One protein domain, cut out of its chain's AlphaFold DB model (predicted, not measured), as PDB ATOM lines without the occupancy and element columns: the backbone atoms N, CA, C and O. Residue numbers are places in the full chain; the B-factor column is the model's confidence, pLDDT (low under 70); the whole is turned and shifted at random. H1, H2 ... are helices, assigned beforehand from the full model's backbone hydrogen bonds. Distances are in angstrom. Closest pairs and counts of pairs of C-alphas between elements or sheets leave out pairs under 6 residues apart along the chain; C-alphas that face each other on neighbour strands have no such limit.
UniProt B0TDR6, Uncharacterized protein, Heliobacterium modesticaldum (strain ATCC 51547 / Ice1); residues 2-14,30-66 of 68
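What this domain is: This is residues 2 to 14 and 30 to 66 of the 68 residues of an uncharacterized protein of Heliobacterium modesticaldum (strain ATCC 51547 / Ice1) (UniProt B0TDR6). Look for H1 and H2 side by side, with H3 crossing H1 steeply and the short H4 beyond H3. The printed part has 50 residues, with H1, H2, H3, H4 in chain order and no named strand: all helix. It is compact, radius of gyration of the C-alphas 10.8 A, spanning 33 by 20 by 18 A.

Where its parts are: Find C-alpha 2 at (197.920, 209.032, 135.759); H1, residues 2 to 14, runs 18.4 A from there. H2 is residues 31 to 39, 12.6 A; H3 is 45 to 55, 15.9 A. H4, 60 to 64, ends at (193.122, 191.514, 135.650).

How they stand to each other: H1 touches H2, closest C-alphas Leu 6 and Ile 35, 6.0 A, at a shallow tilt of 33 degrees, only just short of steep. H1 touches H3, closest C-alphas Cys 8 and Val 53, 6.4 A, at a steep tilt of 68 degrees, only just short of about perpendicular. H2 touches H3, closest C-alphas Val 39 and Arg 48, 5.8 A. H4 is near H3. O i to N i+4 pairs are within hydrogen-bond range throughout H1 and H4, in 4 of 5 in H2 and 5 of 7 in H3.

The domain as a whole: The farthest C-alphas, Ala 42 and Phe 66, are 33.6 A apart. Residues 15 to 29 are cut out; C-alphas 14 and 30 are 20.6 A apart. Both links printed whole are tight. Residues 61 to 66 have pLDDT under 70.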
ATOM      1  N   VAL A   2     198.565 207.928 136.510       81.75
ATOM      2  CA  VAL A   2     197.920 209.032 135.759       81.75
ATOM      3  C   VAL A   2     197.874 208.769 134.242       81.75
ATOM      4  O   VAL A   2     196.820 208.898 133.631       81.75
ATOM      5  N   ASN A   3     198.968 208.262 133.657       85.00
ATOM      6  CA  ASN A   3     199.013 207.879 132.235       85.00
ATOM      7  C   ASN A   3     198.029 206.751 131.859       85.00
ATOM      8  O   ASN A   3     197.521 206.741 130.743       85.00
ATOM      9  N   HIS A   4     197.716 205.829 132.786       87.56
ATOM     10  CA  HIS A   4     196.711 204.773 132.560       87.56
ATOM     11  C   HIS A   4     195.318 205.381 132.414       87.56
ATOM     12  O   HIS A   4     194.610 205.088 131.456       87.56
ATOM     13  N   PHE A   5     194.948 206.272 133.338       87.56
ATOM     14  CA  PHE A   5     193.670 206.981 133.283       87.56
ATOM     15  C   PHE A   5     193.548 207.840 132.028       87.56
ATOM     16  O   PHE A   5     192.511 207.801 131.377       87.56
ATOM     17  N   LEU A   6     194.615 208.546 131.646       88.69
ATOM     18  CA  LEU A   6     194.641 209.325 130.411       88.69
ATOM     19  C   LEU A   6     194.412 208.445 129.169       88.69
ATOM     20  O   LEU A   6     193.588 208.788 128.326       88.69
ATOM     21  N   GLY A   7     195.081 207.290 129.079       88.56
ATOM     22  CA  GLY A   7     194.863 206.331 127.992       88.56
ATOM     23  C   GLY A   7     193.436 205.775 127.964       88.56
ATOM     24  O   GLY A   7     192.828 205.691 126.900       88.56
ATOM     25  N   CYS A   8     192.861 205.464 129.129       90.12
ATOM     26  CA  CYS A   8     191.473 205.006 129.227       90.12
ATOM     27  C   CYS A   8     190.485 206.084 128.770       90.12
ATOM     28  O   CYS A   8     189.589 205.792 127.983       90.12
ATOM     29  N   LEU A   9     190.664 207.325 129.229       89.25
ATOM     30  CA  LEU A   9     189.829 208.457 128.831       89.25
ATOM     31  C   LEU A   9     189.916 208.712 127.324       89.25
ATOM     32  O   LEU A   9     188.881 208.900 126.697       89.25
ATOM     33  N   LEU A  10     191.112 208.629 126.732       89.25
ATOM     34  CA  LEU A  10     191.300 208.743 125.284       89.25
ATOM     35  C   LEU A  10     190.536 207.644 124.526       89.25
ATOM     36  O   LEU A  10     189.834 207.936 123.560       89.25
ATOM     37  N   SER A  11     190.652 206.387 124.962       88.62
ATOM     38  CA  SER A  11     189.948 205.259 124.339       88.62
ATOM     39  C   SER A  11     188.428 205.384 124.462       88.62
ATOM     40  O   SER A  11     187.713 205.130 123.494       88.62
ATOM     41  N   ILE A  12     187.927 205.815 125.623       89.12
ATOM     42  CA  ILE A  12     186.497 206.072 125.848       89.12
ATOM     43  C   ILE A  12     186.024 207.226 124.956       89.12
ATOM     44  O   ILE A  12     185.029 207.078 124.251       89.12
ATOM     45  N   ALA A  13     186.748 208.347 124.936       87.56
ATOM     46  CA  ALA A  13     186.408 209.515 124.128       87.56
ATOM     47  C   ALA A  13     186.321 209.157 122.634       87.56
ATOM     48  O   ALA A  13     185.314 209.445 121.989       87.56
ATOM     49  N   LYS A  14     187.308 208.410 122.115       86.88
ATOM     50  CA  LYS A  14     187.286 207.870 120.745       86.88
ATOM     51  C   LYS A  14     186.082 206.959 120.490       86.88
ATOM     52  O   LYS A  14     185.437 207.098 119.456       86.88
ATOM     53  N   SER A  30     201.260 218.728 131.219       85.19
ATOM     54  CA  SER A  30     201.299 217.668 132.224       85.19
ATOM     55  C   SER A  30     200.148 216.676 132.016       85.19
ATOM     56  O   SER A  30     199.068 217.018 131.528       85.19
ATOM     57  N   ALA A  31     200.336 215.429 132.452       83.19
ATOM     58  CA  ALA A  31     199.293 214.408 132.344       83.19
ATOM     59  C   ALA A  31     197.982 214.810 133.058       83.19
ATOM     60  O   ALA A  31     196.904 214.417 132.621       83.19
ATOM     61  N   LEU A  32     198.066 215.620 134.120       83.94
ATOM     62  CA  LEU A  32     196.900 216.135 134.839       83.94
ATOM     63  C   LEU A  32     196.137 217.188 134.022       83.94
ATOM     64  O   LEU A  32     194.918 217.096 133.914       83.94
ATOM     65  N   GLN A  33     196.845 218.129 133.385       85.81
ATOM     66  CA  GLN A  33     196.232 219.117 132.487       85.81
ATOM     67  C   GLN A  33     195.506 218.438 131.323       85.81
ATOM     68  O   GLN A  33     194.374 218.795 131.003       85.81
ATOM     69  N   ARG A  34     196.109 217.387 130.755       85.44
ATOM     70  CA  ARG A  34     195.460 216.585 129.711       85.44
ATOM     71  C   ARG A  34     194.187 215.915 130.219       85.44
ATOM     72  O   ARG A  34     193.189 215.929 129.515       85.44
ATOM     73  N   ILE A  35     194.189 215.367 131.438       86.75
ATOM     74  CA  ILE A  35     192.975 214.803 132.052       86.75
ATOM     75  C   ILE A  35     191.904 215.884 132.229       86.75
ATOM     76  O   ILE A  35     190.762 215.659 131.836       86.75
ATOM     77  N   TRP A  36     192.257 217.062 132.750       87.31
ATOM     78  CA  TRP A  36     191.312 218.172 132.900       87.31
ATOM     79  C   TRP A  36     190.703 218.627 131.572       87.31
ATOM     80  O   TRP A  36     189.523 218.953 131.555       87.31
ATOM     81  N   ARG A  37     191.417 218.547 130.443       84.56
ATOM     82  CA  ARG A  37     190.806 218.798 129.123       84.56
ATOM     83  C   ARG A  37     189.679 217.820 128.776       84.56
ATOM     84  O   ARG A  37     188.766 218.197 128.053       84.56
ATOM     85  N   TYR A  38     189.722 216.585 129.281       80.94
ATOM     86  CA  TYR A  38     188.662 215.595 129.056       80.94
ATOM     87  C   TYR A  38     187.505 215.703 130.052       80.94
ATOM     88  O   TYR A  38     186.366 215.437 129.681       80.94
ATOM     89  N   VAL A  39     187.775 216.034 131.320       86.56
ATOM     90  CA  VAL A  39     186.759 215.954 132.391       86.56
ATOM     91  C   VAL A  39     186.341 217.300 132.997       86.56
ATOM     92  O   VAL A  39     185.314 217.372 133.685       86.56
ATOM     93  N   GLY A  40     187.104 218.358 132.726       87.25
ATOM     94  CA  GLY A  40     187.040 219.656 133.395       87.25
ATOM     95  C   GLY A  40     187.705 219.656 134.777       87.25
ATOM     96  O   GLY A  40     188.085 218.614 135.312       87.25
ATOM     97  N   ASP A  41     187.811 220.836 135.376       88.56
ATOM     98  CA  ASP A  41     188.341 221.085 136.726       88.56
ATOM     99  C   ASP A  41     187.238 221.321 137.778       88.56
ATOM    100  O   ASP A  41     187.521 221.530 138.956       88.56
ATOM    101  N   ALA A  42     185.966 221.237 137.373       90.56
ATOM    102  CA  ALA A  42     184.813 221.444 138.244       90.56
ATOM    103  C   ALA A  42     184.789 220.501 139.465       90.56
ATOM    104  O   ALA A  42     185.301 219.378 139.436       90.56
ATOM    105  N   CYS A  43     184.103 220.915 140.537       91.88
ATOM    106  CA  CYS A  43     183.870 220.063 141.705       91.88
ATOM    107  C   CYS A  43     183.317 218.686 141.292       91.88
ATOM    108  O   CYS A  43     182.382 218.576 140.498       91.88
ATOM    109  N   GLY A  44     183.921 217.621 141.822       89.44
ATOM    110  CA  GLY A  44     183.598 216.248 141.423       89.44
ATOM    111  C   GLY A  44     184.288 215.768 140.137       89.44
ATOM    112  O   GLY A  44     183.931 214.701 139.635       89.44
ATOM    113  N   TRP A  45     185.294 216.486 139.615       90.00
ATOM    114  CA  TRP A  45     186.078 216.069 138.441       90.00
ATOM    115  C   TRP A  45     186.658 214.655 138.579       90.00
ATOM    116  O   TRP A  45     186.668 213.893 137.615       90.00
ATOM    117  N   LEU A  46     187.062 214.246 139.788       90.12
ATOM    118  CA  LEU A  46     187.594 212.902 140.017       90.12
ATOM    119  C   LEU A  46     186.549 211.822 139.705       90.12
ATOM    120  O   LEU A  46     186.865 210.812 139.079       90.12
ATOM    121  N   ALA A  47     185.282 212.052 140.060       90.38
ATOM    122  CA  ALA A  47     184.198 211.132 139.728       90.38
ATOM    123  C   ALA A  47     183.960 211.053 138.210       90.38
ATOM    124  O   ALA A  47     183.611 209.987 137.703       90.38
ATOM    125  N   ARG A  48     184.201 212.147 137.474       89.88
ATOM    126  CA  ARG A  48     184.135 212.185 136.002       89.88
ATOM    127  C   ARG A  48     185.284 211.422 135.333       89.88
ATOM    128  O   ARG A  48     185.120 210.993 134.200       89.88
ATOM    129  N   VAL A  49     186.401 211.196 136.029       90.19
ATOM    130  CA  VAL A  49     187.474 210.288 135.579       90.19
ATOM    131  C   VAL A  49     187.138 208.840 135.923       90.19
ATOM    132  O   VAL A  49     187.192 207.957 135.071       90.19
ATOM    133  N   VAL A  50     186.797 208.581 137.188       89.94
ATOM    134  CA  VAL A  50     186.676 207.218 137.720       89.94
ATOM    135  C   VAL A  50     185.449 206.494 137.167       89.94
ATOM    136  O   VAL A  50     185.569 205.334 136.779       89.94
ATOM    137  N   ARG A  51     184.283 207.156 137.074       90.94
ATOM    138  CA  ARG A  51     183.030 206.503 136.642       90.94
ATOM    139  C   ARG A  51     183.111 205.953 135.212       90.94
ATOM    140  O   ARG A  51     182.797 204.778 135.047       90.94
ATOM    141  N   PRO A  52     183.561 206.705 134.186       89.25
ATOM    142  CA  PRO A  52     183.680 206.158 132.832       89.25
ATOM    143  C   PRO A  52     184.665 204.989 132.739       89.25
ATOM    144  O   PRO A  52     184.407 204.023 132.023       89.25
ATOM    145  N   VAL A  53     185.775 205.054 133.480       90.56
ATOM    146  CA  VAL A  53     186.820 204.017 133.485       90.56
ATOM    147  C   VAL A  53     186.312 202.733 134.137       90.56
ATOM    148  O   VAL A  53     186.496 201.653 133.578       90.56
ATOM    149  N   ALA A  54     185.639 202.848 135.284       89.12
ATOM    150  CA  ALA A  54     185.024 201.717 135.970       89.12
ATOM    151  C   ALA A  54     183.896 201.099 135.129       89.12
ATOM    152  O   ALA A  54     183.917 199.901 134.870       89.12
ATOM    153  N   ASN A  55     182.973 201.920 134.617       89.69
ATOM    154  CA  ASN A  55     181.841 201.454 133.809       89.69
ATOM    155  C   ASN A  55     182.274 200.816 132.480       89.69
ATOM    156  O   ASN A  55     181.549 199.995 131.927       89.69
ATOM    157  N   SER A  56     183.450 201.182 131.960       87.88
ATOM    158  CA  SER A  56     184.021 200.578 130.749       87.88
ATOM    159  C   SER A  56     184.867 199.331 131.035       87.88
ATOM    160  O   SER A  56     185.508 198.830 130.116       87.88
ATOM    161  N   ASN A  57     184.905 198.844 132.284       86.06
ATOM    162  CA  ASN A  57     185.760 197.738 132.733       86.06
ATOM    163  C   ASN A  57     187.258 197.956 132.449       86.06
ATOM    164  O   ASN A  57     188.000 197.001 132.252       86.06
ATOM    165  N   LEU A  58     187.716 199.216 132.443       85.88
ATOM    166  CA  LEU A  58     189.119 199.606 132.220       85.88
ATOM    167  C   LEU A  58     189.889 199.844 133.532       85.88
ATOM    168  O   LEU A  58     191.042 200.297 133.547       85.88
ATOM    169  N   TRP A  59     189.238 199.579 134.664       85.38
ATOM    170  CA  TRP A  59     189.872 199.634 135.970       85.38
ATOM    171  C   TRP A  59     190.869 198.486 136.098       85.38
ATOM    172  O   TRP A  59     190.489 197.334 135.921       85.38
ATOM    173  N   ARG A  60     192.134 198.772 136.446       76.81
ATOM    174  CA  ARG A  60     193.192 197.741 136.479       76.81
ATOM    175  C   ARG A  60     192.789 196.504 137.283       76.81
ATOM    176  O   ARG A  60     192.955 195.401 136.785       76.81
ATOM    177  N   HIS A  61     192.205 196.677 138.470       69.25
ATOM    178  CA  HIS A  61     191.789 195.535 139.296       69.25
ATOM    179  C   HIS A  61     190.670 194.695 138.659       69.25
ATOM    180  O   HIS A  61     190.624 193.495 138.888       69.25
ATOM    181  N   THR A  62     189.807 195.295 137.835       64.44
ATOM    182  CA  THR A  62     188.750 194.575 137.111       64.44
ATOM    183  C   THR A  62     189.288 193.944 135.826       64.44
ATOM    184  O   THR A  62     188.923 192.819 135.519       64.44
ATOM    185  N   CYS A  63     190.205 194.602 135.104       62.19
ATOM    186  CA  CYS A  63     190.817 194.037 133.894       62.19
ATOM    187  C   CYS A  63     191.609 192.756 134.182       62.19
ATOM    188  O   CYS A  63     191.544 191.817 133.399       62.19
ATOM    189  N   PHE A  64     192.348 192.707 135.296       60.47
ATOM    190  CA  PHE A  64     193.122 191.514 135.650       60.47
ATOM    191  C   PHE A  64     192.247 190.313 136.013       60.47
ATOM    192  O   PHE A  64     192.675 189.189 135.788       60.47
ATOM    193  N   ALA A  65     191.016 190.526 136.487       59.47
ATOM    194  CA  ALA A  65     190.089 189.435 136.790       59.47
ATOM    195  C   ALA A  65     189.613 188.662 135.540       59.47
ATOM    196  O   ALA A  65     189.057 187.581 135.680       59.47
ATOM    197  N   PHE A  66     189.829 189.201 134.333       57.34
ATOM    198  CA  PHE A  66     189.480 188.559 133.057       57.34
ATOM    199  C   PHE A  66     190.702 188.052 132.270       57.34
ATOM    200  O   PHE A  66     190.548 187.590 131.144       57.34
TER     201      PHE A  66